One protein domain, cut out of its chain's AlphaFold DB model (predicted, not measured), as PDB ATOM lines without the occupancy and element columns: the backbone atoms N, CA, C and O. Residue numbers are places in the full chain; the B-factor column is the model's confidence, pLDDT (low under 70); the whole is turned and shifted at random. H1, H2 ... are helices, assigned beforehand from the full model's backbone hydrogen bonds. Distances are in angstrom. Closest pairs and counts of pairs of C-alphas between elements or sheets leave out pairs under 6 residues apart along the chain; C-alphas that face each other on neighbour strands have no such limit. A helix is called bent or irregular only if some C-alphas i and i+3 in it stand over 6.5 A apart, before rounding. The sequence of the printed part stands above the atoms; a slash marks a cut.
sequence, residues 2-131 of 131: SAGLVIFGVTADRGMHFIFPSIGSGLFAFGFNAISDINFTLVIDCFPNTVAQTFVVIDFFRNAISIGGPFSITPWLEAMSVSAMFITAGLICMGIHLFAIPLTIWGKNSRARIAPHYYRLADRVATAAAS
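This is residues 2 to 131 of the 131 residues of an uncharacterized protein of Cordyceps sp. RAO-2017 (UniProt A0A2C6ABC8). A long, loose frame of helices with little filling its middle: H2 runs out along the length, H3 and H4 come back one after the other, and H5a runs out again, apart from H2 and H3. At one end the short helix H1 fits between the first part of H2 and H5a; at the other, H5 bends and its arm H5b turns across, past the start of H3. The printed part has 130 residues with five named helices, H1 to H5 in order, and no named strand; the class is all helix. The whole is loose, with a radius of gyration of the C-alphas of 19.7 A, and a rod in outline, spanning 62 by 30 by 26 A.

H1, residues 2 to 13, forms a helical hairpin with H2, residues 19 to 46. They touch, H2 with residues 20 to 28 alone, at a shallow tilt of 26 degrees, opposite ways; the closest C-alphas, of Gly 4 and Gly 24, are 4.2 A apart. H2 and H3, residues 48 to 66, form a second hairpin: they only just touch, with 3 pairs of C-alphas within 8 A, closest Ile 44 and Val 51 at 5.8 A, at 36 degrees, only just a steep tilt. H3 and H4, residues 68 to 79, meet only through their link. H5, residues 82 to 129, was assigned as one helix by its hydrogen bonds but is bent: C-alphas 105 and 108 are 7.2 A apart. Its arms H5a, residues 82 to 105, and H5b, residues 108 to 129, stand about perpendicular at 86 degrees. H4 and H5a are close but not clearly touching; their closest C-alphas, of Trp 76 and Met 85, are 6.8 A apart. H5a touches H1 at a shallow tilt of 2 degrees, opposite ways, with the C-alphas of Ser 2 and Gly 90 closest at 4.7 A. H5b only just touches H3, with 3 pairs within 8 A, closest the C-alphas of Asn 49 and Ala 122 at 6.4 A. Every O i to N i+4 pair is within hydrogen-bond range in H1 and H2; the counts are 13 of 15 in H3, 6 of 8 in H4, 17 of 20 in H5a and 15 of 18 in H5b.

H1 begins at C-alpha 2, (-18.284, -3.920, -9.140). H2 is 40.6 A long, H3 26.8 A, H5a 35.6 A and H5b 30.6 A, ending at C-alpha 129, (-56.412, 16.832, -16.188). H3 is irregular, with C-alphas 49 and 52 8.4 A apart, and so is H5b, with C-alphas 113 and 116 7.0 A apart.

The C-alphas farthest apart, of Arg 14 and Ser 131, are 64.0 A apart. The printed part has no cut, and its four links are tight. Mean pLDDT of the printed part is 82.0; residues 107 to 113 and 129 to 131 are under 70.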
ATOM      1  N   SER A   2     -18.845  -2.591  -8.798       82.44
ATOM      2  CA  SER A   2     -18.284  -3.920  -9.140       82.44
ATOM      3  C   SER A   2     -17.083  -4.356  -8.290       82.44
ATOM      4  O   SER A   2     -17.018  -5.503  -7.864       82.44
ATOM      5  N   ALA A   3     -16.170  -3.431  -7.964       81.31
ATOM      6  CA  ALA A   3     -15.056  -3.713  -7.056       81.31
ATOM      7  C   ALA A   3     -15.529  -4.091  -5.637       81.31
ATOM      8  O   ALA A   3     -14.952  -4.972  -5.013       81.31
ATOM      9  N   GLY A   4     -16.617  -3.479  -5.151       80.88
ATOM     10  CA  GLY A   4     -17.204  -3.784  -3.843       80.88
ATOM     11  C   GLY A   4     -17.781  -5.199  -3.761       80.88
ATOM     12  O   GLY A   4     -17.581  -5.869  -2.753       80.88
ATOM     13  N   LEU A   5     -18.405  -5.693  -4.844       83.62
ATOM     14  CA  LEU A   5     -18.894  -7.081  -4.937       83.62
ATOM     15  C   LEU A   5     -17.756  -8.097  -4.862       83.62
ATOM     16  O   LEU A   5     -17.856  -9.077  -4.131       83.62
ATOM     17  N   VAL A   6     -16.666  -7.848  -5.591       83.69
ATOM     18  CA  VAL A   6     -15.499  -8.740  -5.600       83.69
ATOM     19  C   VAL A   6     -14.817  -8.750  -4.233       83.69
ATOM     20  O   VAL A   6     -14.490  -9.817  -3.719       83.69
ATOM     21  N   ILE A   7     -14.650  -7.576  -3.612       83.38
ATOM     22  CA  ILE A   7     -14.088  -7.462  -2.260       83.38
ATOM     23  C   ILE A   7     -14.977  -8.208  -1.262       83.38
ATOM     24  O   ILE A   7     -14.462  -9.016  -0.495       83.38
ATOM     25  N   PHE A   8     -16.296  -8.014  -1.295       83.00
ATOM     26  CA  PHE A   8     -17.222  -8.742  -0.424       83.00
ATOM     27  C   PHE A   8     -17.111 -10.262  -0.617       83.00
ATOM     28  O   PHE A   8     -16.905 -10.982   0.353       83.00
ATOM     29  N   GLY A   9     -17.152 -10.742  -1.861       79.94
ATOM     30  CA  GLY A   9     -17.066 -12.168  -2.181       79.94
ATOM     31  C   GLY A   9     -15.794 -12.844  -1.681       79.94
ATOM     32  O   GLY A   9     -15.858 -13.851  -0.983       79.94
ATOM     33  N   VAL A  10     -14.633 -12.261  -1.993       79.19
ATOM     34  CA  VAL A  10     -13.325 -12.827  -1.623       79.19
ATOM     35  C   VAL A  10     -13.088 -12.757  -0.113       79.19
ATOM     36  O   VAL A  10     -12.464 -13.646   0.466       79.19
ATOM     37  N   THR A  11     -13.562 -11.696   0.544       81.12
ATOM     38  CA  THR A  11     -13.395 -11.521   1.995       81.12
ATOM     39  C   THR A  11     -14.338 -12.419   2.798       81.12
ATOM     40  O   THR A  11     -13.926 -12.926   3.842       81.12
ATOM     41  N   ALA A  12     -15.550 -12.668   2.290       77.88
ATOM     42  CA  ALA A  12     -16.525 -13.576   2.885       77.88
ATOM     43  C   ALA A  12     -16.095 -15.047   2.771       77.88
ATOM     44  O   ALA A  12     -16.143 -15.775   3.756       77.88
ATOM     45  N   ASP A  13     -15.610 -15.470   1.603       78.06
ATOM     46  CA  ASP A  13     -15.181 -16.854   1.354       78.06
ATOM     47  C   ASP A  13     -13.925 -17.242   2.151       78.06
ATOM     48  O   ASP A  13     -13.787 -18.367   2.618       78.06
ATOM     49  N   ARG A  14     -13.021 -16.280   2.382       78.94
ATOM     50  CA  ARG A  14     -11.822 -16.479   3.212       78.94
ATOM     51  C   ARG A  14     -12.090 -16.409   4.720       78.94
ATOM     52  O   ARG A  14     -11.139 -16.523   5.490       78.94
ATOM     53  N   GLY A  15     -13.333 -16.171   5.147       76.31
ATOM     54  CA  GLY A  15     -13.687 -16.040   6.563       76.31
ATOM     55  C   GLY A  15     -12.927 -14.920   7.283       76.31
ATOM     56  O   GLY A  15     -12.625 -15.038   8.470       76.31
ATOM     57  N   MET A  16     -12.558 -13.853   6.568       80.62
ATOM     58  CA  MET A  16     -11.791 -12.753   7.156       80.62
ATOM     59  C   MET A  16     -12.654 -11.934   8.124       80.62
ATOM     60  O   MET A  16     -13.881 -11.959   8.069       80.62
ATOM     61  N   HIS A  17     -11.999 -11.176   9.008       79.75
ATOM     62  CA  HIS A  17     -12.660 -10.327  10.000       79.75
ATOM     63  C   HIS A  17     -13.778  -9.476   9.370       79.75
ATOM     64  O   HIS A  17     -13.574  -8.881   8.309       79.75
ATOM     65  N   PHE A  18     -14.933  -9.374  10.043       82.00
ATOM     66  CA  PHE A  18     -16.187  -8.782   9.532       82.00
ATOM     67  C   PHE A  18     -16.048  -7.373   8.921       82.00
ATOM     68  O   PHE A  18     -16.873  -6.946   8.110       82.00
ATOM     69  N   ILE A  19     -14.988  -6.654   9.295       85.56
ATOM     70  CA  ILE A  19     -14.626  -5.334   8.771       85.56
ATOM     71  C   ILE A  19     -14.384  -5.380   7.256       85.56
ATOM     72  O   ILE A  19     -14.843  -4.489   6.545       85.56
ATOM     73  N   PHE A  20     -13.707  -6.409   6.739       81.44
ATOM     74  CA  PHE A  20     -13.350  -6.464   5.319       81.44
ATOM     75  C   PHE A  20     -14.569  -6.663   4.398       81.44
ATOM     76  O   PHE A  20     -14.713  -5.876   3.457       81.44
ATOM     77  N   PRO A  21     -15.500  -7.601   4.679       85.19
ATOM     78  CA  PRO A  21     -16.766  -7.666   3.950       85.19
ATOM     79  C   PRO A  21     -17.589  -6.377   4.072       85.19
ATOM     80  O   PRO A  21     -18.165  -5.925   3.085       85.19
ATOM     81  N   SER A  22     -17.598  -5.738   5.246       87.00
ATOM     82  CA  SER A  22     -18.355  -4.495   5.479       87.00
ATOM     83  C   SER A  22     -17.847  -3.313   4.645       87.00
ATOM     84  O   SER A  22     -18.635  -2.514   4.147       87.00
ATOM     85  N   ILE A  23     -16.532  -3.205   4.437       88.50
ATOM     86  CA  ILE A  23     -15.966  -2.194   3.530       88.50
ATOM     87  C   ILE A  23     -16.385  -2.483   2.082       88.50
ATOM     88  O   ILE A  23     -16.766  -1.566   1.350       88.50
ATOM     89  N   GLY A  24     -16.360  -3.756   1.668       86.38
ATOM     90  CA  GLY A  24     -16.812  -4.179   0.340       86.38
ATOM     91  C   GLY A  24     -18.281  -3.840   0.078       86.38
ATOM     92  O   GLY A  24     -18.606  -3.242  -0.953       86.38
ATOM     93  N   SER A  25     -19.164  -4.145   1.033       85.81
ATOM     94  CA  SER A  25     -20.592  -3.823   0.941       85.81
ATOM     95  C   SER A  25     -20.856  -2.315   0.988       85.81
ATOM     96  O   SER A  25     -21.702  -1.829   0.240       85.81
ATOM     97  N   GLY A  26     -20.086  -1.551   1.771       90.88
ATOM     98  CA  GLY A  26     -20.151  -0.087   1.794       90.88
ATOM     99  C   GLY A  26     -19.801   0.542   0.443       90.88
ATOM    100  O   GLY A  26     -20.552   1.366  -0.078       90.88
ATOM    101  N   LEU A  27     -18.706   0.100  -0.186       90.12
ATOM    102  CA  LEU A  27     -18.310   0.554  -1.528       90.12
ATOM    103  C   LEU A  27     -19.322   0.156  -2.609       90.12
ATOM    104  O   LEU A  27     -19.540   0.891  -3.579       90.12
ATOM    105  N   PHE A  28     -19.931  -1.022  -2.465       89.75
ATOM    106  CA  PHE A  28     -21.023  -1.454  -3.324       89.75
ATOM    107  C   PHE A  28     -22.233  -0.522  -3.186       89.75
ATOM    108  O   PHE A  28     -22.659   0.057  -4.186       89.75
ATOM    109  N   ALA A  29     -22.729  -0.326  -1.961       91.38
ATOM    110  CA  ALA A  29     -23.913   0.472  -1.669       91.38
ATOM    111  C   ALA A  29     -23.741   1.936  -2.088       91.38
ATOM    112  O   ALA A  29     -24.641   2.501  -2.706       91.38
ATOM    113  N   PHE A  30     -22.576   2.531  -1.821       92.62
ATOM    114  CA  PHE A  30     -22.266   3.892  -2.256       92.62
ATOM    115  C   PHE A  30     -22.322   4.019  -3.781       92.62
ATOM    116  O   PHE A  30     -22.996   4.898  -4.313       92.62
ATOM    117  N   GLY A  31     -21.662   3.105  -4.500       90.25
ATOM    118  CA  GLY A  31     -21.654   3.130  -5.960       90.25
ATOM    119  C   GLY A  31     -23.037   2.901  -6.576       90.25
ATOM    120  O   GLY A  31     -23.361   3.540  -7.569       90.25
ATOM    121  N   PHE A  32     -23.841   2.006  -5.997       89.69
ATOM    122  CA  PHE A  32     -25.202   1.743  -6.463       89.69
ATOM    123  C   PHE A  32     -26.115   2.960  -6.273       89.69
ATOM    124  O   PHE A  32     -26.759   3.391  -7.228       89.69
ATOM    125  N   ASN A  33     -26.122   3.547  -5.069       92.81
ATOM    126  CA  ASN A  33     -26.959   4.710  -4.767       92.81
ATOM    127  C   ASN A  33     -26.569   5.919  -5.618       92.81
ATOM    128  O   ASN A  33     -27.438   6.514  -6.239       92.81
ATOM    129  N   ALA A  34     -25.271   6.214  -5.752       92.25
ATOM    130  CA  ALA A  34     -24.816   7.347  -6.557       92.25
ATOM    131  C   ALA A  34     -25.318   7.279  -8.011       92.25
ATOM    132  O   ALA A  34     -25.754   8.283  -8.569       92.25
ATOM    133  N   ILE A  35     -25.289   6.095  -8.633       89.31
ATOM    134  CA  ILE A  35     -25.783   5.909 -10.007       89.31
ATOM    135  C   ILE A  35     -27.308   6.030 -10.059       89.31
ATOM    136  O   ILE A  35     -27.842   6.646 -10.984       89.31
ATOM    137  N   SER A  36     -28.001   5.451  -9.077       90.88
ATOM    138  CA  SER A  36     -29.457   5.521  -8.989       90.88
ATOM    139  C   SER A  36     -29.935   6.969  -8.863       90.88
ATOM    140  O   SER A  36     -30.813   7.378  -9.619       90.88
ATOM    141  N   ASP A  37     -29.312   7.761  -7.989       92.62
ATOM    142  CA  ASP A  37     -29.655   9.168  -7.766       92.62
ATOM    143  C   ASP A  37     -29.452  10.008  -9.030       92.62
ATOM    144  O   ASP A  37     -30.356  10.734  -9.437       92.62
ATOM    145  N   ILE A  38     -28.315   9.841  -9.720       90.81
ATOM    146  CA  ILE A  38     -28.059  10.520 -11.001       90.81
ATOM    147  C   ILE A  38     -29.164  10.195 -12.015       90.81
ATOM    148  O   ILE A  38     -29.642  11.082 -12.724       90.81
ATOM    149  N   ASN A  39     -29.593   8.932 -12.089       89.12
ATOM    150  CA  ASN A  39     -30.656   8.521 -12.998       89.12
ATOM    151  C   ASN A  39     -32.014   9.136 -12.615       89.12
ATOM    152  O   ASN A  39     -32.732   9.617 -13.490       89.12
ATOM    153  N   PHE A  40     -32.346   9.170 -11.321       90.25
ATOM    154  CA  PHE A  40     -33.558   9.815 -10.813       90.25
ATOM    155  C   PHE A  40     -33.592  11.304 -11.165       90.25
ATOM    156  O   PHE A  40     -34.574  11.768 -11.745       90.25
ATOM    157  N   THR A  41     -32.511  12.039 -10.891       92.12
ATOM    158  CA  THR A  41     -32.414  13.466 -11.229       92.12
ATOM    159  C   THR A  41     -32.575  13.696 -12.730       92.12
ATOM    160  O   THR A  41     -33.380  14.526 -13.139       92.12
ATOM    161  N   LEU A  42     -31.908  12.897 -13.570       86.75
ATOM    162  CA  LEU A  42     -32.034  13.015 -15.026       86.75
ATOM    163  C   LEU A  42     -33.464  12.781 -15.526       86.75
ATOM    164  O   LEU A  42     -33.897  13.454 -16.460       86.75
ATOM    165  N   VAL A  43     -34.196  11.832 -14.942       88.00
ATOM    166  CA  VAL A  43     -35.596  11.569 -15.307       88.00
ATOM    167  C   VAL A  43     -36.489  12.745 -14.921       88.00
ATOM    168  O   VAL A  43     -37.321  13.152 -15.734       88.00
ATOM    169  N   ILE A  44     -36.294  13.313 -13.729       89.69
ATOM    170  CA  ILE A  44     -37.029  14.499 -13.268       89.69
ATOM    171  C   ILE A  44     -36.792  15.669 -14.228       89.69
ATOM    172  O   ILE A  44     -37.753  16.287 -14.684       89.69
ATOM    173  N   ASP A  45     -35.535  15.909 -14.603       86.88
ATOM    174  CA  ASP A  45     -35.161  17.009 -15.493       86.88
ATOM    175  C   ASP A  45     -35.669  16.805 -16.932       86.88
ATOM    176  O   ASP A  45     -36.041  17.765 -17.609       86.88
ATOM    177  N   CYS A  46     -35.705  15.561 -17.426       83.00
ATOM    178  CA  CYS A  46     -36.155  15.259 -18.791       83.00
ATOM    179  C   CYS A  46     -37.686  15.224 -18.941       83.00
ATOM    180  O   CYS A  46     -38.184  15.504 -20.033       83.00
ATOM    181  N   PHE A  47     -38.430  14.866 -17.886       83.31
ATOM    182  CA  PHE A  47     -39.881  14.634 -17.934       83.31
ATOM    183  C   PHE A  47     -40.658  15.396 -16.837       83.31
ATOM    184  O   PHE A  47     -41.456  14.780 -16.123       83.31
ATOM    185  N   PRO A  48     -40.505  16.728 -16.703       81.19
ATOM    186  CA  PRO A  48     -41.052  17.485 -15.571       81.19
ATOM    187  C   PRO A  48     -42.583  17.403 -15.447       81.19
ATOM    188  O   PRO A  48     -43.109  17.317 -14.341       81.19
ATOM    189  N   ASN A  49     -43.311  17.351 -16.570       83.56
ATOM    190  CA  ASN A  49     -44.782  17.339 -16.573       83.56
ATOM    191  C   ASN A  49     -45.384  15.936 -16.387       83.56
ATOM    192  O   ASN A  49     -46.591  15.792 -16.208       83.56
ATOM    193  N   THR A  50     -44.573  14.881 -16.476       84.81
ATOM    194  CA  THR A  50     -45.036  13.479 -16.443       84.81
ATOM    195  C   THR A  50     -44.154  12.633 -15.521       84.81
ATOM    196  O   THR A  50     -44.048  11.414 -15.662       84.81
ATOM    197  N   VAL A  51     -43.526  13.282 -14.541       88.12
ATOM    198  CA  VAL A  51     -42.532  12.680 -13.648       88.12
ATOM    199  C   VAL A  51     -43.114  11.517 -12.841       88.12
ATOM    200  O   VAL A  51     -42.548  10.427 -12.830       88.12
ATOM    201  N   ALA A  52     -44.306  11.699 -12.262       88.00
ATOM    202  CA  ALA A  52     -44.964  10.679 -11.448       88.00
ATOM    203  C   ALA A  52     -45.293   9.415 -12.259       88.00
ATOM    204  O   ALA A  52     -44.947   8.310 -11.851       88.00
ATOM    205  N   GLN A  53     -45.902   9.569 -13.440       89.19
ATOM    206  CA  GLN A  53     -46.233   8.435 -14.311       89.19
ATOM    207  C   GLN A  53     -44.972   7.728 -14.822       89.19
ATOM    208  O   GLN A  53     -44.928   6.500 -14.873       89.19
ATOM    209  N   THR A  54     -43.926   8.491 -15.151       90.31
ATOM    210  CA  THR A  54     -42.639   7.938 -15.591       90.31
ATOM    211  C   THR A  54     -42.008   7.083 -14.491       90.31
ATOM    212  O   THR A  54     -41.563   5.969 -14.764       90.31
ATOM    213  N   PHE A  55     -42.041   7.542 -13.236       92.38
ATOM    214  CA  PHE A  55     -41.516   6.769 -12.112       92.38
ATOM    215  C   PHE A  55     -42.301   5.501 -11.810       92.38
ATOM    216  O   PHE A  55     -41.678   4.484 -11.528       92.38
ATOM    217  N   VAL A  56     -43.630   5.512 -11.950       94.25
ATOM    218  CA  VAL A  56     -44.442   4.292 -11.802       94.25
ATOM    219  C   VAL A  56     -43.978   3.207 -12.776       94.25
ATOM    220  O   VAL A  56     -43.807   2.053 -12.385       94.25
ATOM    221  N   VAL A  57     -43.724   3.575 -14.035       92.44
ATOM    222  CA  VAL A  57     -43.250   2.631 -15.055       92.44
ATOM    223  C   VAL A  57     -41.840   2.131 -14.727       92.44
ATOM    224  O   VAL A  57     -41.598   0.925 -14.773       92.44
ATOM    225  N   ILE A  58     -40.920   3.030 -14.361       92.62
ATOM    226  CA  ILE A  58     -39.544   2.665 -13.980       92.62
ATOM    227  C   ILE A  58     -39.549   1.688 -12.798       92.62
ATOM    228  O   ILE A  58     -38.906   0.639 -12.861       92.62
ATOM    229  N   ASP A  59     -40.306   1.995 -11.746       93.06
ATOM    230  CA  ASP A  59     -40.376   1.167 -10.545       93.06
ATOM    231  C   ASP A  59     -41.052  -0.176 -10.801       93.06
ATOM    232  O   ASP A  59     -40.624  -1.191 -10.247       93.06
ATOM    233  N   PHE A  60     -42.062  -0.224 -11.669       95.12
ATOM    234  CA  PHE A  60     -42.671  -1.483 -12.079       95.12
ATOM    235  C   PHE A  60     -41.631  -2.428 -12.695       95.12
ATOM    236  O   PHE A  60     -41.477  -3.561 -12.234       95.12
ATOM    237  N   PHE A  61     -40.858  -1.952 -13.677       94.00
ATOM    238  CA  PHE A  61     -39.808  -2.762 -14.299       94.00
ATOM    239  C   PHE A  61     -38.688  -3.121 -13.318       94.00
ATOM    240  O   PHE A  61     -38.234  -4.265 -13.309       94.00
ATOM    241  N   ARG A  62     -38.277  -2.182 -12.452       89.81
ATOM    242  CA  ARG A  62     -37.266  -2.426 -11.411       89.81
ATOM    243  C   ARG A  62     -37.663  -3.601 -10.520       89.81
ATOM    244  O   ARG A  62     -36.867  -4.511 -10.298       89.81
ATOM    245  N   ASN A  63     -38.900  -3.594 -10.024       92.31
ATOM    246  CA  ASN A  63     -39.399  -4.643  -9.142       92.31
ATOM    247  C   ASN A  63     -39.631  -5.957  -9.896       92.31
ATOM    248  O   ASN A  63     -39.261  -7.009  -9.382       92.31
ATOM    249  N   ALA A  64     -40.151  -5.910 -11.126       93.19
ATOM    250  CA  ALA A  64     -40.335  -7.100 -11.955       93.19
ATOM    251  C   ALA A  64     -39.010  -7.842 -12.206       93.19
ATOM    252  O   ALA A  64     -38.949  -9.060 -12.059       93.19
ATOM    253  N   ILE A  65     -37.931  -7.114 -12.511       90.25
ATOM    254  CA  ILE A  65     -36.590  -7.696 -12.681       90.25
ATOM    255  C   ILE A  65     -36.051  -8.221 -11.342       90.25
ATOM    256  O   ILE A  65     -35.446  -9.292 -11.297       90.25
ATOM    257  N   SER A  66     -36.305  -7.506 -10.239       89.12
ATOM    258  CA  SER A  66     -35.832  -7.895  -8.905       89.12
ATOM    259  C   SER A  66     -36.362  -9.253  -8.442       89.12
ATOM    260  O   SER A  66     -35.692  -9.916  -7.651       89.12
ATOM    261  N   ILE A  67     -37.523  -9.692  -8.939       90.56
ATOM    262  CA  ILE A  67     -38.095 -11.008  -8.618       90.56
ATOM    263  C   ILE A  67     -37.151 -12.138  -9.054       90.56
ATOM    264  O   ILE A  67     -37.060 -13.145  -8.361       90.56
ATOM    265  N   GLY A  68     -36.400 -11.974 -10.150       86.62
ATOM    266  CA  GLY A  68     -35.482 -13.003 -10.651       86.62
ATOM    267  C   GLY A  68     -34.237 -13.223  -9.784       86.62
ATOM    268  O   GLY A  68     -33.637 -14.297  -9.840       86.62
ATOM    269  N   GLY A  69     -33.860 -12.237  -8.963       83.25
ATOM    270  CA  GLY A  69     -32.663 -12.293  -8.119       83.25
ATOM    271  C   GLY A  69     -32.689 -13.472  -7.139       83.25
ATOM    272  O   GLY A  69     -31.833 -14.347  -7.247       83.25
ATOM    273  N   PRO A  70     -33.684 -13.557  -6.236       86.94
ATOM    274  CA  PRO A  70     -33.790 -14.644  -5.262       86.94
ATOM    275  C   PRO A  70     -33.804 -16.046  -5.882       86.94
ATOM    276  O   PRO A  70     -33.121 -16.936  -5.383       86.94
ATOM    277  N   PHE A  71     -34.515 -16.237  -6.999       86.38
ATOM    278  CA  PHE A  71     -34.586 -17.538  -7.679       86.38
ATOM    279  C   PHE A  71     -33.266 -17.956  -8.332       86.38
ATOM    280  O   PHE A  71     -33.034 -19.145  -8.529       86.38
ATOM    281  N   SER A  72     -32.394 -16.997  -8.650       84.69
ATOM    282  CA  SER A  72     -31.091 -17.270  -9.263       84.69
ATOM    283  C   SER A  72     -30.012 -17.623  -8.233       84.69
ATOM    284  O   SER A  72     -29.018 -18.246  -8.592       84.69
ATOM    285  N   ILE A  73     -30.191 -17.258  -6.956       83.50
ATOM    286  CA  ILE A  73     -29.168 -17.443  -5.912       83.50
ATOM    287  C   ILE A  73     -28.976 -18.923  -5.563       83.50
ATOM    288  O   ILE A  73     -27.839 -19.386  -5.517       83.50
ATOM    289  N   THR A  74     -30.058 -19.676  -5.344       84.56
ATOM    290  CA  THR A  74     -29.987 -21.103  -4.982       84.56
ATOM    291  C   THR A  74     -29.213 -21.944  -6.009       84.56
ATOM    292  O   THR A  74     -28.230 -22.570  -5.616       84.56
ATOM    293  N   PRO A  75     -29.548 -21.926  -7.318       85.44
ATOM    294  CA  PRO A  75     -28.795 -22.698  -8.308       85.44
ATOM    295  C   PRO A  75     -27.348 -22.208  -8.487       85.44
ATOM    296  O   PRO A  75     -26.472 -22.998  -8.828       85.44
ATOM    297  N   TRP A  76     -27.060 -20.925  -8.245       83.94
ATOM    298  CA  TRP A  76     -25.686 -20.414  -8.268       83.94
ATOM    299  C   TRP A  76     -24.836 -20.936  -7.113       83.94
ATOM    300  O   TRP A  76     -23.689 -21.317  -7.339       83.94
ATOM    301  N   LEU A  77     -25.394 -20.989  -5.902       82.12
ATOM    302  CA  LEU A  77     -24.703 -21.528  -4.731       82.12
ATOM    303  C   LEU A  77     -24.440 -23.033  -4.854       82.12
ATOM    304  O   LEU A  77     -23.418 -23.511  -4.371       82.12
ATOM    305  N   GLU A  78     -25.335 -23.777  -5.506       83.19
ATOM    306  CA  GLU A  78     -25.143 -25.212  -5.758       83.19
ATOM    307  C   GLU A  78     -24.099 -25.487  -6.851       83.19
ATOM    308  O   GLU A  78     -23.393 -26.493  -6.794       83.19
ATOM    309  N   ALA A  79     -23.973 -24.597  -7.840       82.94
ATOM    310  CA  ALA A  79     -23.071 -24.784  -8.975       82.94
ATOM    311  C   ALA A  79     -21.628 -24.302  -8.729       82.94
ATOM    312  O   ALA A  79     -20.709 -24.777  -9.399       82.94
ATOM    313  N   MET A  80     -21.401 -23.331  -7.833       80.50
ATOM    314  CA  MET A  80     -20.089 -22.692  -7.656       80.50
ATOM    315  C   MET A  80     -19.847 -22.153  -6.238       80.50
ATOM    316  O   MET A  80     -20.776 -21.858  -5.495       80.50
ATOM    317  N   SER A  81     -18.567 -22.002  -5.859       78.75
ATOM    318  CA  SER A  81     -18.187 -21.437  -4.555       78.75
ATOM    319  C   SER A  81     -18.599 -19.968  -4.418       78.75
ATOM    320  O   SER A  81     -18.721 -19.239  -5.408       78.75
ATOM    321  N   VAL A  82     -18.753 -19.504  -3.175       76.25
ATOM    322  CA  VAL A  82     -19.192 -18.135  -2.856       76.25
ATOM    323  C   VAL A  82     -18.259 -17.091  -3.485       76.25
ATOM    324  O   VAL A  82     -18.735 -16.147  -4.117       76.25
ATOM    325  N   SER A  83     -16.936 -17.293  -3.418       75.38
ATOM    326  CA  SER A  83     -15.959 -16.450  -4.129       75.38
ATOM    327  C   SER A  83     -16.239 -16.353  -5.630       75.38
ATOM    328  O   SER A  83     -16.300 -15.252  -6.185       75.38
ATOM    329  N   ALA A  84     -16.402 -17.494  -6.304       78.56
ATOM    330  CA  ALA A  84     -16.596 -17.540  -7.752       78.56
ATOM    331  C   ALA A  84     -17.927 -16.891  -8.168       78.56
ATOM    332  O   ALA A  84     -17.978 -16.173  -9.170       78.56
ATOM    333  N   MET A  85     -18.977 -17.053  -7.360       83.69
ATOM    334  CA  MET A  85     -20.282 -16.423  -7.573       83.69
ATOM    335  C   MET A  85     -20.192 -14.888  -7.533       83.69
ATOM    336  O   MET A  85     -20.666 -14.198  -8.433       83.69
ATOM    337  N   PHE A  86     -19.528 -14.323  -6.524       81.69
ATOM    338  CA  PHE A  86     -19.395 -12.868  -6.403       81.69
ATOM    339  C   PHE A  86     -18.420 -12.261  -7.421       81.69
ATOM    340  O   PHE A  86     -18.628 -11.130  -7.868       81.69
ATOM    341  N   ILE A  87     -17.383 -13.000  -7.833       83.00
ATOM    342  CA  ILE A  87     -16.477 -12.568  -8.906       83.00
ATOM    343  C   ILE A  87     -17.216 -12.526 -10.246       83.00
ATOM    344  O   ILE A  87     -17.135 -11.518 -10.952       83.00
ATOM    345  N   THR A  88     -17.975 -13.572 -10.589       84.56
ATOM    346  CA  THR A  88     -18.761 -13.599 -11.833       84.56
ATOM    347  C   THR A  88     -19.842 -12.517 -11.832       84.56
ATOM    348  O   THR A  88     -19.954 -11.780 -12.812       84.56
ATOM    349  N   ALA A  89     -20.546 -12.312 -10.714       84.94
ATOM    350  CA  ALA A  89     -21.477 -11.195 -10.547       84.94
ATOM    351  C   ALA A  89     -20.791  -9.828 -10.724       84.94
ATOM    352  O   ALA A  89     -21.305  -8.957 -11.426       84.94
ATOM    353  N   GLY A  90     -19.597  -9.643 -10.150       84.50
ATOM    354  CA  GLY A  90     -18.794  -8.430 -10.313       84.50
ATOM    355  C   GLY A  90     -18.415  -8.157 -11.773       84.50
ATOM    356  O   GLY A  90     -18.519  -7.014 -12.228       84.50
ATOM    357  N   LEU A  91     -18.040  -9.196 -12.525       86.12
ATOM    358  CA  LEU A  91     -17.725  -9.104 -13.953       86.12
ATOM    359  C   LEU A  91     -18.962  -8.790 -14.801       86.12
ATOM    360  O   LEU A  91     -18.891  -7.925 -15.671       86.12
ATOM    361  N   ILE A  92     -20.105  -9.420 -14.518       86.88
ATOM    362  CA  ILE A  92     -21.378  -9.115 -15.187       86.88
ATOM    363  C   ILE A  92     -21.768  -7.657 -14.928       86.88
ATOM    364  O   ILE A  92     -22.053  -6.916 -15.871       86.88
ATOM    365  N   CYS A  93     -21.705  -7.205 -13.672       85.56
ATOM    366  CA  CYS A  93     -21.952  -5.807 -13.327       85.56
ATOM    367  C   CYS A  93     -21.006  -4.870 -14.080       85.56
ATOM    368  O   CYS A  93     -21.452  -3.852 -14.602       85.56
ATOM    369  N   MET A  94     -19.713  -5.194 -14.157       86.81
ATOM    370  CA  MET A  94     -18.743  -4.403 -14.915       86.81
ATOM    371  C   MET A  94     -19.077  -4.363 -16.412       86.81
ATOM    372  O   MET A  94     -19.039  -3.285 -17.000       86.81
ATOM    373  N   GLY A  95     -19.469  -5.491 -17.009       86.19
ATOM    374  CA  GLY A  95     -19.909  -5.560 -18.403       86.19
ATOM    375  C   GLY A  95     -21.119  -4.666 -18.673       86.19
ATOM    376  O   GLY A  95     -21.099  -3.868 -19.605       86.19
ATOM    377  N   ILE A  96     -22.138  -4.715 -17.811       85.69
ATOM    378  CA  ILE A  96     -23.330  -3.856 -17.921       85.69
ATOM    379  C   ILE A  96     -22.954  -2.372 -17.810       85.69
ATOM    380  O   ILE A  96     -23.420  -1.555 -18.604       85.69
ATOM    381  N   HIS A  97     -22.072  -2.007 -16.874       82.56
ATOM    382  CA  HIS A  97     -21.602  -0.623 -16.753       82.56
ATOM    383  C   HIS A  97     -20.796  -0.181 -17.978       82.56
ATOM    384  O   HIS A  97     -20.882   0.978 -18.375       82.56
ATOM    385  N   LEU A  98     -20.058  -1.090 -18.614       84.06
ATOM    386  CA  LEU A  98     -19.342  -0.791 -19.848       84.06
ATOM    387  C   LEU A  98     -20.314  -0.486 -20.996       84.06
ATOM    388  O   LEU A  98     -20.074   0.456 -21.742       84.06
ATOM    389  N   PHE A  99     -21.441  -1.201 -21.089       79.94
ATOM    390  CA  PHE A  99     -22.518  -0.889 -22.041       79.94
ATOM    391  C   PHE A  99     -23.214   0.453 -21.766       79.94
ATOM    392  O   PHE A  99     -23.752   1.063 -22.692       79.94
ATOM    393  N   ALA A 100     -23.162   0.958 -20.531       74.75
ATOM    394  CA  ALA A 100     -23.672   2.288 -20.211       74.75
ATOM    395  C   ALA A 100     -22.799   3.417 -20.797       74.75
ATOM    396  O   ALA A 100     -23.326   4.487 -21.093       74.75
ATOM    397  N   ILE A 101     -21.500   3.191 -21.036       78.50
ATOM    398  CA  ILE A 101     -20.577   4.206 -21.587       78.50
ATOM    399  C   ILE A 101     -20.955   4.633 -23.023       78.50
ATOM    400  O   ILE A 101     -21.064   5.830 -23.285       78.50
ATOM    401  N   PRO A 102     -21.227   3.717 -23.972       76.38
ATOM    402  CA  PRO A 102     -21.834   4.071 -25.254       76.38
ATOM    403  C   PRO A 102     -23.104   4.911 -25.093       76.38
ATOM    404  O   PRO A 102     -23.303   5.908 -25.790       76.38
ATOM    405  N   LEU A 103     -23.964   4.526 -24.148       71.12
ATOM    406  CA  LEU A 103     -25.250   5.175 -23.933       71.12
ATOM    407  C   LEU A 103     -25.100   6.609 -23.408       71.12
ATOM    408  O   LEU A 103     -25.895   7.469 -23.776       71.12
ATOM    409  N   THR A 104     -24.077   6.898 -22.599       71.12
ATOM    410  CA  THR A 104     -23.802   8.262 -22.125       71.12
ATOM    411  C   THR A 104     -23.248   9.155 -23.234       71.12
ATOM    412  O   THR A 104     -23.623  10.326 -23.308       71.12
ATOM    413  N   ILE A 105     -22.440   8.609 -24.149       74.69
ATOM    414  CA  ILE A 105     -21.884   9.353 -25.292       74.69
ATOM    415  C   ILE A 105     -22.969   9.633 -26.349       74.69
ATOM    416  O   ILE A 105     -23.131  10.771 -26.795       74.69
ATOM    417  N   TRP A 106     -23.763   8.624 -26.725       72.81
ATOM    418  CA  TRP A 106     -24.814   8.756 -27.747       72.81
ATOM    419  C   TRP A 106     -26.178   9.204 -27.208       72.81
ATOM    420  O   TRP A 106     -27.070   9.549 -27.990       72.81
ATOM    421  N   GLY A 107     -26.350   9.278 -25.887       64.19
ATOM    422  CA  GLY A 107     -27.624   9.595 -25.239       64.19
ATOM    423  C   GLY A 107     -28.203  10.952 -25.640       64.19
ATOM    424  O   GLY A 107     -29.419  11.125 -25.673       64.19
ATOM    425  N   LYS A 108     -27.360  11.912 -26.041       65.25
ATOM    426  CA  LYS A 108     -27.812  13.212 -26.559       65.25
ATOM    427  C   LYS A 108     -28.648  13.074 -27.842       65.25
ATOM    428  O   LYS A 108     -29.674  13.739 -27.960       65.25
ATOM    429  N   ASN A 109     -28.276  12.163 -28.744       62.12
ATOM    430  CA  ASN A 109     -29.017  11.917 -29.984       62.12
ATOM    431  C   ASN A 109     -30.307  11.126 -29.735       62.12
ATOM    432  O   ASN A 109     -31.325  11.397 -30.371       62.12
ATOM    433  N   SER A 110     -30.291  10.190 -28.783       62.38
ATOM    434  CA  SER A 110     -31.492   9.448 -28.386       62.38
ATOM    435  C   SER A 110     -32.525  10.356 -27.713       62.38
ATOM    436  O   SER A 110     -33.704  10.293 -28.054       62.38
ATOM    437  N   ARG A 111     -32.091  11.280 -26.842       65.38
ATOM    438  CA  ARG A 111     -32.976  12.283 -26.218       65.38
ATOM    439  C   ARG A 111     -33.619  13.216 -27.248       65.38
ATOM    440  O   ARG A 111     -34.821  13.453 -27.181       65.38
ATOM    441  N   ALA A 112     -32.861  13.667 -28.252       66.12
ATOM    442  CA  ALA A 112     -33.389  14.519 -29.323       66.12
ATOM    443  C   ALA A 112     -34.479  13.826 -30.165       66.12
ATOM    444  O   ALA A 112     -35.415  14.474 -30.627       66.12
ATOM    445  N   ARG A 113     -34.394  12.501 -30.336       65.19
ATOM    446  CA  ARG A 113     -35.382  11.714 -31.093       65.19
ATOM    447  C   ARG A 113     -36.681  11.456 -30.326       65.19
ATOM    448  O   ARG A 113     -37.723  11.294 -30.953       65.19
ATOM    449  N   ILE A 114     -36.631  11.421 -28.994       71.00
ATOM    450  CA  ILE A 114     -37.792  11.120 -28.136       71.00
ATOM    451  C   ILE A 114     -38.623  12.381 -27.829       71.00
ATOM    452  O   ILE A 114     -39.830  12.283 -27.600       71.00
ATOM    453  N   ALA A 115     -38.022  13.573 -27.925       70.69
ATOM    454  CA  ALA A 115     -38.681  14.864 -27.701       70.69
ATOM    455  C   ALA A 115     -40.071  15.034 -28.377       70.69
ATOM    456  O   ALA A 115     -41.027  15.369 -27.677       70.69
ATOM    457  N   PRO A 116     -40.275  14.746 -29.682       70.38
ATOM    458  CA  PRO A 116     -41.586  14.925 -30.329       70.38
ATOM    459  C   PRO A 116     -42.673  13.939 -29.862       70.38
ATOM    460  O   PRO A 116     -43.866  14.178 -30.067       70.38
ATOM    461  N   HIS A 117     -42.300  12.805 -29.265       72.38
ATOM    462  CA  HIS A 117     -43.258  11.904 -28.619       72.38
ATOM    463  C   HIS A 117     -43.622  12.386 -27.211       72.38
ATOM    464  O   HIS A 117     -44.788  12.288 -26.836       72.38
ATOM    465  N   TYR A 118     -42.663  12.964 -26.481       72.38
ATOM    466  CA  TYR A 118     -42.902  13.548 -25.162       72.38
ATOM    467  C   TYR A 118     -43.909  14.702 -25.208       72.38
ATOM    468  O   TYR A 118     -44.898  14.649 -24.485       72.38
ATOM    469  N   TYR A 119     -43.725  15.690 -26.094       74.56
ATOM    470  CA  TYR A 119     -44.632  16.848 -26.160       74.56
ATOM    471  C   TYR A 119     -46.087  16.441 -26.435       74.56
ATOM    472  O   TYR A 119     -46.998  16.897 -25.754       74.56
ATOM    473  N   ARG A 120     -46.307  15.476 -27.339       76.44
ATOM    474  CA  ARG A 120     -47.650  14.932 -27.614       76.44
ATOM    475  C   ARG A 120     -48.272  14.206 -26.420       76.44
ATOM    476  O   ARG A 120     -49.494  14.187 -26.303       76.44
ATOM    477  N   LEU A 121     -47.469  13.553 -25.582       75.31
ATOM    478  CA  LEU A 121     -47.966  12.864 -24.392       75.31
ATOM    479  C   LEU A 121     -48.267  13.863 -23.268       75.31
ATOM    480  O   LEU A 121     -49.312  13.754 -22.633       75.31
ATOM    481  N   ALA A 122     -47.398  14.858 -23.080       75.50
ATOM    482  CA  ALA A 122     -47.593  15.934 -22.116       75.50
ATOM    483  C   ALA A 122     -48.885  16.717 -22.399       75.50
ATOM    484  O   ALA A 122     -49.674  16.922 -21.480       75.50
ATOM    485  N   ASP A 123     -49.156  17.054 -23.666       77.00
ATOM    486  CA  ASP A 123     -50.402  17.721 -24.062       77.00
ATOM    487  C   ASP A 123     -51.635  16.871 -23.733       77.00
ATOM    488  O   ASP A 123     -52.614  17.379 -23.194       77.00
ATOM    489  N   ARG A 124     -51.582  15.555 -23.984       77.50
ATOM    490  CA  ARG A 124     -52.688  14.633 -23.668       77.50
ATOM    491  C   ARG A 124     -52.958  14.541 -22.170       77.50
ATOM    492  O   ARG A 124     -54.118  14.550 -21.763       77.50
ATOM    493  N   VAL A 125     -51.904  14.462 -21.359       72.25
ATOM    494  CA  VAL A 125     -52.021  14.437 -19.894       72.25
ATOM    495  C   VAL A 125     -52.585  15.764 -19.381       72.25
ATOM    496  O   VAL A 125     -53.479  15.748 -18.540       72.25
ATOM    497  N   ALA A 126     -52.146  16.899 -19.933       72.44
ATOM    498  CA  ALA A 126     -52.682  18.213 -19.586       72.44
ATOM    499  C   ALA A 126     -54.170  18.348 -19.951       72.44
ATOM    500  O   ALA A 126     -54.958  18.820 -19.136       72.44
ATOM    501  N   THR A 127     -54.583  17.875 -21.133       73.38
ATOM    502  CA  THR A 127     -56.001  17.892 -21.534       73.38
ATOM    503  C   THR A 127     -56.874  16.963 -20.694       73.38
ATOM    504  O   THR A 127     -58.003  17.324 -20.391       73.38
ATOM    505  N   ALA A 128     -56.360  15.800 -20.278       70.56
ATOM    506  CA  ALA A 128     -57.091  14.858 -19.428       70.56
ATOM    507  C   ALA A 128     -57.221  15.338 -17.972       70.56
ATOM    508  O   ALA A 128     -58.132  14.918 -17.271       70.56
ATOM    509  N   ALA A 129     -56.318  16.205 -17.506       62.09
ATOM    510  CA  ALA A 129     -56.412  16.832 -16.188       62.09
ATOM    511  C   ALA A 129     -57.372  18.040 -16.159       62.09
ATOM    512  O   ALA A 129     -57.741  18.495 -15.079       62.09
ATOM    513  N   ALA A 130     -57.744  18.575 -17.326       61.47
ATOM    514  CA  ALA A 130     -58.631  19.730 -17.470       61.47
ATOM    515  C   ALA A 130     -60.110  19.356 -17.714       61.47
ATOM    516  O   ALA A 130     -60.957  20.250 -17.734       61.47
ATOM    517  N   SER A 131     -60.409  18.068 -17.920       51.53
ATOM    518  CA  SER A 131     -61.757  17.493 -18.074       51.53
ATOM    519  C   SER A 131     -62.239  16.841 -16.786       51.53
ATOM    520  O   SER A 131     -63.430  17.009 -16.457       51.53
TER     521      SER A 131